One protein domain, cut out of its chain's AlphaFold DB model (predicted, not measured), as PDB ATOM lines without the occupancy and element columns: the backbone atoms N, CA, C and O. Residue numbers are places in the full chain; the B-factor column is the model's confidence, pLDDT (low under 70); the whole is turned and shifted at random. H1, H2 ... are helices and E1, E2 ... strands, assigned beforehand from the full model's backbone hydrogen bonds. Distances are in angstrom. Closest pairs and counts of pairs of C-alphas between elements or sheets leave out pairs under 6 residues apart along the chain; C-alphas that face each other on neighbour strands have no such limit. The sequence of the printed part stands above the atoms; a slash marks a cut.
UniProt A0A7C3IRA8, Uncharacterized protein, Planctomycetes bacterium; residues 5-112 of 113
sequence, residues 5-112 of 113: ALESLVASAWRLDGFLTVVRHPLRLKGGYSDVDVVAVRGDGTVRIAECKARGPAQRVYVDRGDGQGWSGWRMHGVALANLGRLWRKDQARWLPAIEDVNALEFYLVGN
ATOM      1  N   ALA A   5      -0.640  13.263  -0.742       82.00
ATOM      2  CA  ALA A   5       0.161  13.408  -1.952       82.00
ATOM      3  C   ALA A   5       0.278  14.869  -2.419       82.00
ATOM      4  O   ALA A   5       1.322  15.255  -2.945       82.00
ATOM      5  N   LEU A   6      -0.766  15.688  -2.238       88.81
ATOM      6  CA  LEU A   6      -0.816  17.018  -2.848       88.81
ATOM      7  C   LEU A   6       0.020  18.040  -2.073       88.81
ATOM      8  O   LEU A   6       0.808  18.769  -2.665       88.81
ATOM      9  N   GLU A   7      -0.081  18.029  -0.751       92.50
ATOM     10  CA  GLU A   7       0.709  18.849   0.165       92.50
ATOM     11  C   GLU A   7       2.201  18.557  -0.017       92.50
ATOM     12  O   GLU A   7       3.023  19.469  -0.101       92.50
ATOM     13  N   SER A   8       2.545  17.273  -0.156       92.25
ATOM     14  CA  SER A   8       3.913  16.818  -0.417       92.25
ATOM     15  C   SER A   8       4.423  17.265  -1.787       92.25
ATOM     16  O   SER A   8       5.590  17.650  -1.905       92.25
ATOM     17  N   LEU A   9       3.570  17.248  -2.819       91.62
ATOM     18  CA  LEU A   9       3.904  17.743  -4.156       91.62
ATOM     19  C   LEU A   9       4.183  19.250  -4.131       91.62
ATOM     20  O   LEU A   9       5.228  19.682  -4.615       91.62
ATOM     21  N   VAL A  10       3.291  20.035  -3.521       94.19
ATOM     22  CA  VAL A  10       3.440  21.493  -3.379       94.19
ATOM     23  C   VAL A  10       4.697  21.834  -2.582       94.19
ATOM     24  O   VAL A  10       5.517  22.630  -3.032       94.19
ATOM     25  N   ALA A  11       4.898  21.179  -1.435       96.25
ATOM     26  CA  ALA A  11       6.090  21.366  -0.618       96.25
ATOM     27  C   ALA A  11       7.372  21.037  -1.397       96.25
ATOM     28  O   ALA A  11       8.350  21.774  -1.325       96.25
ATOM     29  N   SER A  12       7.378  19.955  -2.176       95.75
ATOM     30  CA  SER A  12       8.542  19.581  -2.986       95.75
ATOM     31  C   SER A  12       8.823  20.600  -4.088       95.75
ATOM     32  O   SER A  12       9.972  20.998  -4.250       95.75
ATOM     33  N   ALA A  13       7.791  21.082  -4.787       95.25
ATOM     34  CA  ALA A  13       7.943  22.131  -5.793       95.25
ATOM     35  C   ALA A  13       8.533  23.414  -5.185       95.25
ATOM     36  O   ALA A  13       9.498  23.963  -5.705       95.25
ATOM     37  N   TRP A  14       8.038  23.856  -4.028       97.56
ATOM     38  CA  TRP A  14       8.563  25.053  -3.370       97.56
ATOM     39  C   TRP A  14       9.965  24.875  -2.784       97.56
ATOM     40  O   TRP A  14      10.735  25.832  -2.757       97.56
ATOM     41  N   ARG A  15      10.344  23.666  -2.360       98.06
ATOM     42  CA  ARG A  15      11.738  23.381  -1.988       98.06
ATOM     43  C   ARG A  15      12.689  23.572  -3.170       98.06
ATOM     44  O   ARG A  15      13.781  24.094  -2.965       98.06
ATOM     45  N   LEU A  16      12.276  23.207  -4.387       98.00
ATOM     46  CA  LEU A  16      13.063  23.465  -5.603       98.00
ATOM     47  C   LEU A  16      13.204  24.970  -5.891       98.00
ATOM     48  O   LEU A  16      14.244  25.394  -6.382       98.00
ATOM     49  N   ASP A  17      12.219  25.780  -5.491       96.75
ATOM     50  CA  ASP A  17      12.266  27.253  -5.544       96.75
ATOM     51  C   ASP A  17      13.080  27.892  -4.393       96.75
ATOM     52  O   ASP A  17      13.095  29.119  -4.232       96.75
ATOM     53  N   GLY A  18      13.737  27.081  -3.554       97.81
ATOM     54  CA  GLY A  18      14.579  27.545  -2.449       97.81
ATOM     55  C   GLY A  18      13.832  27.858  -1.148       97.81
ATOM     56  O   GLY A  18      14.366  28.571  -0.299       97.81
ATOM     57  N   PHE A  19      12.609  27.349  -0.968       98.44
ATOM     58  CA  PHE A  19      11.872  27.498   0.288       98.44
ATOM     59  C   PHE A  19      12.136  26.346   1.267       98.44
ATOM     60  O   PHE A  19      12.226  25.176   0.894       98.44
ATOM     61  N   LEU A  20      12.142  26.663   2.561       97.50
ATOM     62  CA  LEU A  20      11.953  25.699   3.642       97.50
ATOM     63  C   LEU A  20      10.456  25.493   3.852       97.50
ATOM     64  O   LEU A  20       9.730  26.462   4.057       97.50
ATOM     65  N   THR A  21       9.981  24.249   3.810       97.00
ATOM     66  CA  THR A  21       8.539  23.951   3.808       97.00
ATOM     67  C   THR A  21       8.139  22.997   4.930       97.00
ATOM     68  O   THR A  21       8.786  21.962   5.132       97.00
ATOM     69  N   VAL A  22       6.999  23.272   5.554       95.12
ATOM     70  CA  VAL A  22       6.301  22.411   6.514       95.12
ATOM     71  C   VAL A  22       4.930  22.056   5.942       95.12
ATOM     72  O   VAL A  22       4.241  22.922   5.408       95.12
ATOM     73  N   VAL A  23       4.536  20.787   6.056       94.31
ATOM     74  CA  VAL A  23       3.203  20.302   5.667       94.31
ATOM     75  C   VAL A  23       2.350  20.051   6.909       94.31
ATOM     76  O   VAL A  23       2.889  19.659   7.946       94.31
ATOM     77  N   ARG A  24       1.034  20.259   6.793       91.38
ATOM     78  CA  ARG A  24       0.020  19.983   7.828       91.38
ATOM     79  C   ARG A  24       0.383  20.618   9.178       91.38
ATOM     80  O   ARG A  24       0.380  19.964  10.223       91.38
ATOM     81  N   HIS A  25       0.768  21.898   9.155       90.94
ATOM     82  CA  HIS A  25       1.176  22.612  10.363       90.94
ATOM     83  C   HIS A  25      -0.042  22.855  11.269       90.94
ATOM     84  O   HIS A  25      -0.980  23.531  10.843       90.94
ATOM     85  N   PRO A  26      -0.053  22.352  12.515       89.31
ATOM     86  CA  PRO A  26      -1.229  22.436  13.371       89.31
ATOM     87  C   PRO A  26      -1.526  23.879  13.800       89.31
ATOM     88  O   PRO A  26      -0.646  24.603  14.254       89.31
ATOM     89  N   LEU A  27      -2.799  24.263  13.744       86.94
ATOM     90  CA  LEU A  27      -3.324  25.531  14.244       86.94
ATOM     91  C   LEU A  27      -4.297  25.299  15.395       86.94
ATOM     92  O   LEU A  27      -5.343  24.660  15.249       86.94
ATOM     93  N   ARG A  28      -4.001  25.892  16.554       85.06
ATOM     94  CA  ARG A  28      -4.882  25.813  17.723       85.06
ATOM     95  C   ARG A  28      -6.012  26.843  17.641       85.06
ATOM     96  O   ARG A  28      -5.796  28.056  17.537       85.06
ATOM     97  N   LEU A  29      -7.248  26.359  17.738       82.69
ATOM     98  CA  LEU A  29      -8.473  27.157  17.711       82.69
ATOM     99  C   LEU A  29      -9.153  27.156  19.089       82.69
ATOM    100  O   LEU A  29      -8.892  26.302  19.931       82.69
ATOM    101  N   LYS A  30     -10.053  28.122  19.339       78.56
ATOM    102  CA  LYS A  30     -10.745  28.272  20.641       78.56
ATOM    103  C   LYS A  30     -11.575  27.031  21.018       78.56
ATOM    104  O   LYS A  30     -11.787  26.792  22.197       78.56
ATOM    105  N   GLY A  31     -12.021  26.257  20.026       81.06
ATOM    106  CA  GLY A  31     -12.841  25.054  20.207       81.06
ATOM    107  C   GLY A  31     -12.245  23.779  19.610       81.06
ATOM    108  O   GLY A  31     -12.989  22.831  19.398       81.06
ATOM    109  N   GLY A  32     -10.945  23.746  19.287       84.62
ATOM    110  CA  GLY A  32     -10.330  22.556  18.699       84.62
ATOM    111  C   GLY A  32      -9.021  22.829  17.968       84.62
ATOM    112  O   GLY A  32      -8.284  23.757  18.304       84.62
ATOM    113  N   TYR A  33      -8.760  22.015  16.950       83.19
ATOM    114  CA  TYR A  33      -7.579  22.107  16.102       83.19
ATOM    115  C   TYR A  33      -7.994  22.179  14.636       83.19
ATOM    116  O   TYR A  33      -9.003  21.610  14.228       83.19
ATOM    117  N   SER A  34      -7.201  22.907  13.872       84.81
ATOM    118  CA  SER A  34      -7.159  22.879  12.418       84.81
ATOM    119  C   SER A  34      -5.689  22.748  12.032       84.81
ATOM    120  O   SER A  34      -4.831  22.570  12.901       84.81
ATOM    121  N   ASP A  35      -5.381  22.829  10.756       87.25
ATOM    122  CA  ASP A  35      -4.020  22.828  10.275       87.25
ATOM    123  C   ASP A  35      -3.924  23.606   8.966       87.25
ATOM    124  O   ASP A  35      -4.927  23.821   8.289       87.25
ATOM    125  N   VAL A  36      -2.722  24.088   8.670       89.12
ATOM    126  CA  VAL A  36      -2.390  24.697   7.383       89.12
ATOM    127  C   VAL A  36      -1.708  23.643   6.534       89.12
ATOM    128  O   VAL A  36      -0.689  23.084   6.952       89.12
ATOM    129  N   ASP A  37      -2.255  23.399   5.344       91.50
ATOM    130  CA  ASP A  37      -1.835  22.285   4.499       91.50
ATOM    131  C   ASP A  37      -0.351  22.382   4.119       91.50
ATOM    132  O   ASP A  37       0.392  21.416   4.309       91.50
ATOM    133  N   VAL A  38       0.117  23.552   3.664       94.31
ATOM    134  CA  VAL A  38       1.550  23.813   3.440       94.31
ATOM    135  C   VAL A  38       1.914  25.240   3.831       94.31
ATOM    136  O   VAL A  38       1.241  26.194   3.443       94.31
ATOM    137  N   VAL A  39       3.026  25.394   4.547       95.06
ATOM    138  CA  VAL A  39       3.641  26.688   4.853       95.06
ATOM    139  C   VAL A  39       5.103  26.650   4.439       95.06
ATOM    140  O   VAL A  39       5.807  25.678   4.714       95.06
ATOM    141  N   ALA A  40       5.568  27.702   3.781       97.06
ATOM    142  CA  ALA A  40       6.913  27.785   3.251       97.06
ATOM    143  C   ALA A  40       7.540  29.148   3.502       97.06
ATOM    144  O   ALA A  40       6.873  30.168   3.377       97.06
ATOM    145  N   VAL A  41       8.829  29.156   3.819       97.44
ATOM    146  CA  VAL A  41       9.607  30.361   4.119       97.44
ATOM    147  C   VAL A  41      10.875  30.358   3.282       97.44
ATOM    148  O   VAL A  41      11.544  29.329   3.172       97.44
ATOM    149  N   ARG A  42      11.231  31.509   2.720       97.38
ATOM    150  CA  ARG A  42      12.508  31.731   2.037       97.38
ATOM    151  C   ARG A  42      13.312  32.813   2.754       97.38
ATOM    152  O   ARG A  42      12.749  33.674   3.423       97.38
ATOM    153  N   GLY A  43      14.639  32.765   2.614       95.44
ATOM    154  CA  GLY A  43      15.570  33.674   3.300       95.44
ATOM    155  C   GLY A  43      15.422  35.160   2.947       95.44
ATOM    156  O   GLY A  43      16.006  35.995   3.623       95.44
ATOM    157  N   ASP A  44      14.636  35.499   1.926       95.88
ATOM    158  CA  ASP A  44      14.299  36.877   1.556       95.88
ATOM    159  C   ASP A  44      13.033  37.408   2.253       95.88
ATOM    160  O   ASP A  44      12.532  38.468   1.885       95.88
ATOM    161  N   GLY A  45      12.484  36.674   3.224       93.88
ATOM    162  CA  GLY A  45      11.268  37.061   3.944       93.88
ATOM    163  C   GLY A  45       9.969  36.755   3.191       93.88
ATOM    164  O   GLY A  45       8.901  37.186   3.625       93.88
ATOM    165  N   THR A  46      10.020  36.014   2.075       96.62
ATOM    166  CA  THR A  46       8.807  35.515   1.409       96.62
ATOM    167  C   THR A  46       8.220  34.342   2.191       96.62
ATOM    168  O   THR A  46       8.902  33.340   2.427       96.62
ATOM    169  N   VAL A  47       6.930  34.425   2.518       95.38
ATOM    170  CA  VAL A  47       6.143  33.333   3.095       95.38
ATOM    171  C   VAL A  47       5.073  32.900   2.096       95.38
ATOM    172  O   VAL A  47       4.247  33.710   1.679       95.38
ATOM    173  N   ARG A  48       5.065  31.616   1.720       95.12
ATOM    174  CA  ARG A  48       3.981  31.014   0.930       95.12
ATOM    175  C   ARG A  48       3.122  30.123   1.805       95.12
ATOM    176  O   ARG A  48       3.628  29.379   2.644       95.12
ATOM    177  N   ILE A  49       1.822  30.174   1.576       92.62
ATOM    178  CA  ILE A  49       0.836  29.333   2.242       92.62
ATOM    179  C   ILE A  49      -0.024  28.691   1.164       92.62
ATOM    180  O   ILE A  49      -0.469  29.385   0.253       92.62
ATOM    181  N   ALA A  50      -0.246  27.381   1.250       91.38
ATOM    182  CA  ALA A  50      -1.183  26.690   0.378       91.38
ATOM    183  C   ALA A  50      -2.275  25.996   1.180       91.38
ATOM    184  O   ALA A  50      -2.001  25.396   2.217       91.38
ATOM    185  N   GLU A  51      -3.482  26.038   0.626       88.19
ATOM    186  CA  GLU A  51      -4.584  25.143   0.959       88.19
ATOM    187  C   GLU A  51      -4.728  24.119  -0.175       88.19
ATOM    188  O   GLU A  51      -4.901  24.482  -1.343       88.19
ATOM    189  N   CYS A  52      -4.645  22.837   0.164       87.69
ATOM    190  CA  CYS A  52      -4.669  21.719  -0.766       87.69
ATOM    191  C   CYS A  52      -6.017  20.997  -0.691       87.69
ATOM    192  O   CYS A  52      -6.489  20.592   0.374       87.69
ATOM    193  N   LYS A  53      -6.675  20.823  -1.838       83.75
ATOM    194  CA  LYS A  53      -7.963  20.130  -1.936       83.75
ATOM    195  C   LYS A  53      -8.004  19.241  -3.169       83.75
ATOM    196  O   LYS A  53      -8.312  19.684  -4.272       83.75
ATOM    197  N   ALA A  54      -7.737  17.956  -2.950       80.94
ATOM    198  CA  ALA A  54      -7.883  16.917  -3.958       80.94
ATOM    199  C   ALA A  54      -9.134  16.059  -3.709       80.94
ATOM    200  O   ALA A  54      -9.449  15.716  -2.568       80.94
ATOM    201  N   ARG A  55      -9.840  15.674  -4.776       77.69
ATOM    202  CA  ARG A  55     -10.946  14.707  -4.748       77.69
ATOM    203  C   ARG A  55     -10.718  13.600  -5.771       77.69
ATOM    204  O   ARG A  55     -10.514  13.882  -6.948       77.69
ATOM    205  N   GLY A  56     -10.848  12.349  -5.330       76.81
ATOM    206  CA  GLY A  56     -10.731  11.179  -6.203       76.81
ATOM    207  C   GLY A  56      -9.340  11.020  -6.843       76.81
ATOM    208  O   GLY A  56      -8.391  11.697  -6.444       76.81
ATOM    209  N   PRO A  57      -9.198  10.106  -7.819       73.44
ATOM    210  CA  PRO A  57      -7.957   9.927  -8.562       73.44
ATOM    211  C   PRO A  57      -7.757  11.091  -9.543       73.44
ATOM    212  O   PRO A  57      -8.286  11.102 -10.653       73.44
ATOM    213  N   ALA A  58      -6.996  12.091  -9.113       70.12
ATOM    214  CA  ALA A  58      -6.625  13.237  -9.930       70.12
ATOM    215  C   ALA A  58      -5.382  12.933 -10.779       70.12
ATOM    216  O   ALA A  58      -4.367  12.499 -10.243       70.12
ATOM    217  N   GLN A  59      -5.425  13.225 -12.082       76.00
ATOM    218  CA  GLN A  59      -4.226  13.208 -12.942       76.00
ATOM    219  C   GLN A  59      -3.600  14.594 -13.132       76.00
ATOM    220  O   GLN A  59      -2.493  14.713 -13.650       76.00
ATOM    221  N   ARG A  60      -4.326  15.650 -12.760       82.88
ATOM    222  CA  ARG A  60      -3.903  17.043 -12.894       82.88
ATOM    223  C   ARG A  60      -4.264  17.798 -11.634       82.88
ATOM    224  O   ARG A  60      -5.260  17.484 -10.984       82.88
ATOM    225  N   VAL A  61      -3.448  18.793 -11.331       84.75
ATOM    226  CA  VAL A  61      -3.672  19.747 -10.254       84.75
ATOM    227  C   VAL A  61      -3.515  21.142 -10.835       84.75
ATOM    228  O   VAL A  61      -2.639  21.384 -11.666       84.75
ATOM    229  N   TYR A  62      -4.393  22.035 -10.427       86.12
ATOM    230  CA  TYR A  62      -4.408  23.434 -10.794       86.12
ATOM    231  C   TYR A  62      -3.991  24.254  -9.578       86.12
ATOM    232  O   TYR A  62      -4.265  23.877  -8.435       86.12
ATOM    233  N   VAL A  63      -3.308  25.361  -9.846       87.38
ATOM    234  CA  VAL A  63      -2.803  26.286  -8.836       87.38
ATOM    235  C   VAL A  63      -3.410  27.646  -9.121       87.38
ATOM    236  O   VAL A  63      -3.294  28.150 -10.237       87.38
ATOM    237  N   ASP A  64      -4.032  28.228  -8.109       85.62
ATOM    238  CA  ASP A  64      -4.535  29.592  -8.142       85.62
ATOM    239  C   ASP A  64      -3.813  30.415  -7.075       85.62
ATOM    240  O   ASP A  64      -3.683  29.987  -5.925       85.62
ATOM    241  N   ARG A  65      -3.303  31.583  -7.465       80.38
ATOM    242  CA  ARG A  65      -2.652  32.521  -6.551       80.38
ATOM    243  C   ARG A  65      -3.760  33.412  -6.014       80.38
ATOM    244  O   ARG A  65      -4.128  34.382  -6.663       80.38
ATOM    245  N   GLY A  66      -4.309  33.027  -4.864       66.12
ATOM    246  CA  GLY A  66      -5.548  33.573  -4.324       66.12
ATOM    247  C   GLY A  66      -5.498  35.090  -4.161       66.12
ATOM    248  O   GLY A  66      -5.007  35.596  -3.155       66.12
ATOM    249  N   ASP A  67      -6.066  35.808  -5.127       63.97
ATOM    250  CA  ASP A  67      -6.285  37.260  -5.122       63.97
ATOM    251  C   ASP A  67      -7.578  37.661  -4.382       63.97
ATOM    252  O   ASP A  67      -7.945  38.834  -4.317       63.97
ATOM    253  N   GLY A  68      -8.267  36.679  -3.796       52.41
ATOM    254  CA  GLY A  68      -9.536  36.851  -3.095       52.41
ATOM    255  C   GLY A  68     -10.767  36.402  -3.886       52.41
ATOM    256  O   GLY A  68     -11.845  36.360  -3.294       52.41
ATOM    257  N   GLN A  69     -10.632  35.999  -5.158       54.31
ATOM    258  CA  GLN A  69     -11.731  35.483  -5.991       54.31
ATOM    259  C   GLN A  69     -11.617  33.984  -6.309       54.31
ATOM    260  O   GLN A  69     -11.990  33.550  -7.398       54.31
ATOM    261  N   GLY A  70     -11.115  33.191  -5.351       55.22
ATOM    262  CA  GLY A  70     -10.913  31.745  -5.506       55.22
ATOM    263  C   GLY A  70     -12.121  31.003  -6.097       55.22
ATOM    264  O   GLY A  70     -13.248  31.495  -6.079       55.22
ATOM    265  N   TRP A  71     -11.890  29.792  -6.611       55.28
ATOM    266  CA  TRP A  71     -12.873  29.009  -7.374       55.28
ATOM    267  C   TRP A  71     -14.290  29.072  -6.788       55.28
ATOM    268  O   TRP A  71     -14.500  28.736  -5.624       55.28
ATOM    269  N   SER A  72     -15.271  29.471  -7.603       54.59
ATOM    270  CA  SER A  72     -16.634  29.877  -7.202       54.59
ATOM    271  C   SER A  72     -17.417  28.875  -6.330       54.59
ATOM    272  O   SER A  72     -18.367  29.265  -5.647       54.59
ATOM    273  N   GLY A  73     -17.012  27.600  -6.297       51.84
ATOM    274  CA  GLY A  73     -17.558  26.556  -5.416       51.84
ATOM    275  C   GLY A  73     -16.912  26.452  -4.024       51.84
ATOM    276  O   GLY A  73     -17.459  25.795  -3.140       51.84
ATOM    277  N   TRP A  74     -15.775  27.109  -3.795       55.88
ATOM    278  CA  TRP A  74     -14.976  27.051  -2.573       55.88
ATOM    279  C   TRP A  74     -15.012  28.401  -1.850       55.88
ATOM    280  O   TRP A  74     -14.016  29.114  -1.751       55.88
ATOM    281  N   ARG A  75     -16.151  28.721  -1.217       52.34
ATOM    282  CA  ARG A  75     -16.282  29.856  -0.269       52.34
ATOM    283  C   ARG A  75     -15.354  29.761   0.967       52.34
ATOM    284  O   ARG A  75     -15.483  30.546   1.901       52.34
ATOM    285  N   MET A  76     -14.427  28.801   1.000       52.72
ATOM    286  CA  MET A  76     -13.501  28.543   2.105       52.72
ATOM    287  C   MET A  76     -12.354  29.555   2.203       52.72
ATOM    288  O   MET A  76     -11.721  29.631   3.253       52.72
ATOM    289  N   HIS A  77     -12.144  30.390   1.177       54.75
ATOM    290  CA  HIS A  77     -11.104  31.424   1.173       54.75
ATOM    291  C   HIS A  77     -11.216  32.375   2.373       54.75
ATOM    292  O   HIS A  77     -10.236  32.617   3.070       54.75
ATOM    293  N   GLY A  78     -12.428  32.854   2.679       57.84
ATOM    294  CA  GLY A  78     -12.644  33.778   3.795       57.84
ATOM    295  C   GLY A  78     -12.337  33.159   5.160       57.84
ATOM    296  O   GLY A  78     -11.802  33.833   6.033       57.84
ATOM    297  N   VAL A  79     -12.624  31.867   5.345       61.72
ATOM    298  CA  VAL A  79     -12.426  31.174   6.631       61.72
ATOM    299  C   VAL A  79     -10.975  30.725   6.813       61.72
ATOM    300  O   VAL A  79     -10.441  30.840   7.918       61.72
ATOM    301  N   ALA A  80     -10.323  30.247   5.748       63.19
ATOM    302  CA  ALA A  80      -8.910  29.878   5.775       63.19
ATOM    303  C   ALA A  80      -8.034  31.116   6.024       63.19
ATOM    304  O   ALA A  80      -7.281  31.147   6.999       63.19
ATOM    305  N   LEU A  81      -8.231  32.187   5.240       70.06
ATOM    306  CA  LEU A  81      -7.507  33.453   5.408       70.06
ATOM    307  C   LEU A  81      -7.737  34.078   6.791       70.06
ATOM    308  O   LEU A  81      -6.781  34.530   7.422       70.06
ATOM    309  N   ALA A  82      -8.971  34.045   7.313       73.69
ATOM    310  CA  ALA A  82      -9.292  34.600   8.633       73.69
ATOM    311  C   ALA A  82      -8.505  33.950   9.785       73.69
ATOM    312  O   ALA A  82      -8.373  34.544  10.859       73.69
ATOM    313  N   ASN A  83      -7.984  32.736   9.589       76.12
ATOM    314  CA  ASN A  83      -7.213  32.028  10.602       76.12
ATOM    315  C   ASN A  83      -5.696  32.104  10.395       76.12
ATOM    316  O   ASN A  83      -4.975  31.768  11.332       76.12
ATOM    317  N   LEU A  84      -5.192  32.600   9.259       79.44
ATOM    318  CA  LEU A  84      -3.746  32.634   8.988       79.44
ATOM    319  C   LEU A  84      -2.970  33.507   9.972       79.44
ATOM    320  O   LEU A  84      -1.886  33.125  10.399       79.44
ATOM    321  N   GLY A  85      -3.559  34.611  10.442       82.38
ATOM    322  CA  GLY A  85      -2.945  35.443  11.484       82.38
ATOM    323  C   GLY A  85      -2.673  34.688  12.795       82.38
ATOM    324  O   GLY A  85      -1.921  35.160  13.644       82.38
ATOM    325  N   ARG A  86      -3.253  33.494  12.985       86.75
ATOM    326  CA  ARG A  86      -2.950  32.637  14.135       86.75
ATOM    327  C   ARG A  86      -1.564  32.004  14.054       86.75
ATOM    328  O   ARG A  86      -1.022  31.737  15.117       86.75
ATOM    329  N   LEU A  87      -0.987  31.818  12.864       87.62
ATOM    330  CA  LEU A  87       0.367  31.267  12.692       87.62
ATOM    331  C   LEU A  87       1.421  32.062  13.475       87.62
ATOM    332  O   LEU A  87       2.319  31.481  14.076       87.62
ATOM    333  N   TRP A  88       1.249  33.382  13.539       89.56
ATOM    334  CA  TRP A  88       2.147  34.298  14.246       89.56
ATOM    335  C   TRP A  88       1.776  34.536  15.713       89.56
ATOM    336  O   TRP A  88       2.373  35.378  16.382       89.56
ATOM    337  N   ARG A  89       0.803  33.804  16.271       87.69
ATOM    338  CA  ARG A  89       0.573  33.861  17.719       87.69
ATOM    339  C   ARG A  89       1.748  33.229  18.449       87.69
ATOM    340  O   ARG A  89       2.268  32.192  18.032       87.69
ATOM    341  N   LYS A  90       2.094  33.825  19.592       70.12
ATOM    342  CA  LYS A  90       3.071  33.287  20.542       70.12
ATOM    343  C   LYS A  90       2.755  31.800  20.772       70.12
ATOM    344  O   LYS A  90       1.639  31.466  21.165       70.12
ATOM    345  N   ASP A  91       3.714  30.937  20.432       75.50
ATOM    346  CA  ASP A  91       3.677  29.467  20.552       75.50
ATOM    347  C   ASP A  91       2.989  28.646  19.444       75.50
ATOM    348  O   ASP A  91       2.851  27.436  19.611       75.50
ATOM    349  N   GLN A  92       2.598  29.230  18.305       80.25
ATOM    350  CA  GLN A  92       2.088  28.440  17.165       80.25
ATOM    351  C   GLN A  92       3.218  27.963  16.237       80.25
ATOM    352  O   GLN A  92       3.411  26.760  16.080       80.25
ATOM    353  N   ALA A  93       4.029  28.878  15.699       83.38
ATOM    354  CA  ALA A  93       5.077  28.535  14.737       83.38
ATOM    355  C   ALA A  93       6.372  29.325  14.984       83.38
ATOM    356  O   ALA A  93       6.673  30.290  14.294       83.38
ATOM    357  N   ARG A  94       7.179  28.900  15.966       85.25
ATOM    358  CA  ARG A  94       8.441  29.587  16.335       85.25
ATOM    359  C   ARG A  94       9.514  29.596  15.238       85.25
ATOM    360  O   ARG A  94      10.500  30.305  15.364       85.25
ATOM    361  N   TRP A  95       9.347  28.759  14.221       89.62
ATOM    362  CA  TRP A  95      10.239  28.650  13.070       89.62
ATOM    363  C   TRP A  95       9.850  29.607  11.932       89.62
ATOM    364  O   TRP A  95      10.622  29.753  10.988       89.62
ATOM    365  N   LEU A  96       8.666  30.232  11.998       92.50
ATOM    366  CA  LEU A  96       8.308  31.299  11.070       92.50
ATOM    367  C   LEU A  96       9.128  32.556  11.376       92.50
ATOM    368  O   LEU A  96       9.425  32.814  12.545       92.50
ATOM    369  N   PRO A  97       9.448  33.361  10.350       92.38
ATOM    370  CA  PRO A  97       9.966  34.701  10.571       92.38
ATOM    371  C   PRO A  97       8.952  35.515  11.382       92.38
ATOM    372  O   PRO A  97       7.737  35.277  11.303       92.38
ATOM    373  N   ALA A  98       9.454  36.477  12.157       90.94
ATOM    374  CA  ALA A  98       8.591  37.437  12.826       90.94
ATOM    375  C   ALA A  98       7.739  38.171  11.775       90.94
ATOM    376  O   ALA A  98       8.140  38.280  10.616       90.94
ATOM    377  N   ILE A  99       6.532  38.620  12.135       90.00
ATOM    378  CA  ILE A  99       5.605  39.185  11.139       90.00
ATOM    379  C   ILE A  99       6.171  40.468  10.514       90.00
ATOM    380  O   ILE A  99       5.935  40.745   9.345       90.00
ATOM    381  N   GLU A 100       6.964  41.206  11.284       91.19
ATOM    382  CA  GLU A 100       7.733  42.376  10.878       91.19
ATOM    383  C   GLU A 100       8.861  42.066   9.876       91.19
ATOM    384  O   GLU A 100       9.244  42.953   9.119       91.19
ATOM    385  N   ASP A 101       9.337  40.819   9.825       93.31
ATOM    386  CA  ASP A 101      10.373  40.353   8.892       93.31
ATOM    387  C   ASP A 101       9.772  39.732   7.611       93.31
ATOM    388  O   ASP A 101      10.499  39.270   6.726       93.31
ATOM    389  N   VAL A 102       8.438  39.677   7.498       93.88
ATOM    390  CA  VAL A 102       7.747  39.160   6.309       93.88
ATOM    391  C   VAL A 102       7.665  40.251   5.242       93.88
ATOM    392  O   VAL A 102       6.893  41.200   5.358       93.88
ATOM    393  N   ASN A 103       8.407  40.067   4.149       94.94
ATOM    394  CA  ASN A 103       8.416  40.988   3.006       94.94
ATOM    395  C   ASN A 103       7.273  40.725   2.020       94.94
ATOM    396  O   ASN A 103       6.783  41.643   1.363       94.94
ATOM    397  N   ALA A 104       6.856  39.465   1.892       92.31
ATOM    398  CA  ALA A 104       5.775  39.066   1.003       92.31
ATOM    399  C   ALA A 104       5.022  37.870   1.583       92.31
ATOM    400  O   ALA A 104       5.633  36.878   1.981       92.31
ATOM    401  N   LEU A 105       3.692  37.952   1.581       90.19
ATOM    402  CA  LEU A 105       2.807  36.849   1.935       90.19
ATOM    403  C   LEU A 105       2.028  36.420   0.693       90.19
ATOM    404  O   LEU A 105       1.247  37.193   0.144       90.19
ATOM    405  N   GLU A 106       2.245  35.187   0.249       90.94
ATOM    406  CA  GLU A 106       1.592  34.622  -0.927       90.94
ATOM    407  C   GLU A 106       0.675  33.473  -0.512       90.94
ATOM    408  O   GLU A 106       1.099  32.546   0.182       90.94
ATOM    409  N   PHE A 107      -0.577  33.509  -0.960       88.25
ATOM    410  CA  PHE A 107      -1.547  32.456  -0.691       88.25
ATOM    411  C   PHE A 107      -1.898  31.713  -1.978       88.25
ATOM    412  O   PHE A 107      -2.131  32.332  -3.017       88.25
ATOM    413  N   TYR A 108      -1.946  30.386  -1.899       89.31
ATOM    414  CA  TYR A 108      -2.228  29.506  -3.022       89.31
ATOM    415  C   TYR A 108      -3.364  28.541  -2.692       89.31
ATOM    416  O   TYR A 108      -3.399  27.927  -1.627       89.31
ATOM    417  N   LEU A 109      -4.270  28.361  -3.644       87.00
ATOM    418  CA  LEU A 109      -5.191  27.233  -3.661       87.00
ATOM    419  C   LEU A 109      -4.647  26.202  -4.634       87.00
ATOM    420  O   LEU A 109      -4.330  26.531  -5.777       87.00
ATOM    421  N   VAL A 110      -4.553  24.955  -4.188       88.56
ATOM    422  CA  VAL A 110      -4.073  23.858  -5.024       88.56
ATOM    423  C   VAL A 110      -5.093  22.734  -4.999       88.56
ATOM    424  O   VAL A 110      -5.455  22.233  -3.937       88.56
ATOM    425  N   GLY A 111      -5.568  22.305  -6.163       87.56
ATOM    426  CA  GLY A 111      -6.592  21.264  -6.223       87.56
ATOM    427  C   GLY A 111      -6.853  20.739  -7.624       87.56
ATOM    428  O   GLY A 111      -6.201  21.149  -8.572       87.56
ATOM    429  N   ASN A 112      -7.790  19.804  -7.765       79.50
ATOM    430  CA  ASN A 112      -8.063  19.109  -9.032       79.50
ATOM    431  C   ASN A 112      -9.514  19.217  -9.521       79.50
ATOM    432  O   ASN A 112      -9.965  18.332 -10.251       79.50
TER     433      ASN A 112
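This is residues 5 to 112 of the 113 residues of an uncharacterized protein of Planctomycetes bacterium (UniProt A0A7C3IRA8). A twisted sheet of five strands forms the core, with the longer helix H1 packed on one face and the short helix H2 over the opposite face. The first two strands make a long hairpin that bends partway along, and its tip runs on past the part of E2 that pairs with E3. The 108 printed residues hold two named helices and five named strands, in the order H1 E1 E2 E3 E4 H2 E5; the sheet is mixed, in the order E1 E2 E3 E5 E4, and the class is mixed, helices and strands. The whole is compact, with a radius of gyration of the C-alphas of 13.7 A and spans of 38 by 36 by 24 A.

Helix H1, residues 5 to 16, is on the sheet. Its closest C-alphas to strand E1, residues 20 to 29, are those of Ala 11 and Thr 21, 5.7 A apart. E1 and E2, residues 32 to 41, form an antiparallel hairpin, with N 22 and O 39 2.8 A apart, within hydrogen-bond range. E1 bends by 64 degrees at residue 23, and E2 bends by 61 degrees at residue 38. The closest C-alphas of H1 and E2 are those of Glu 7 and Val 38, 6.0 A apart. E2 and E3, residues 46 to 53, form a second hairpin, with N 40 and O 48 at 2.8 A; E1, E2 and E3 are a meander, each strand the antiparallel neighbour of the one before. E3 is parallel to E5, residues 104 to 111, at 17 degrees, with N 49 and O 106 at 2.8 A. E5 is antiparallel to the edge strand E4, residues 62 to 65, with N 64 and O 109 at 2.9 A. Helix H2, residues 77 to 84, is on the opposite face from H1, at a height over the sheet of 7.8 A; it is only just over E2, with 3 of its C-alphas falling on that strand, and runs across the strands, at 79 degrees to E2 on the local plane. H1 and H2 are apart. Every O i to N i+4 pair is within hydrogen-bond range in H1, and 3 of 4 are in H2.

H1 begins at C-alpha 5, (0.161, 13.408, -1.952), and is 16.8 A long. E1 is 24.8 A long, E2 25.9 A, E3 23.0 A and E5 22.8 A; E4 has four residues and H2 eight. E2 begins at C-alpha 32, (-10.330, 22.556, 18.699), and E5 ends at C-alpha 111, (-6.592, 21.264, -6.223).

The C-alphas farthest apart are those of Pro 57 and Glu 100, at 41.0 A. The printed part has no cut. The links E4 to H2 and H2 to E5 are long; the second, residues 85 to 103, has no named element. The mean pLDDT of the printed part is 84.0, and residues 66 to 80 are under 70.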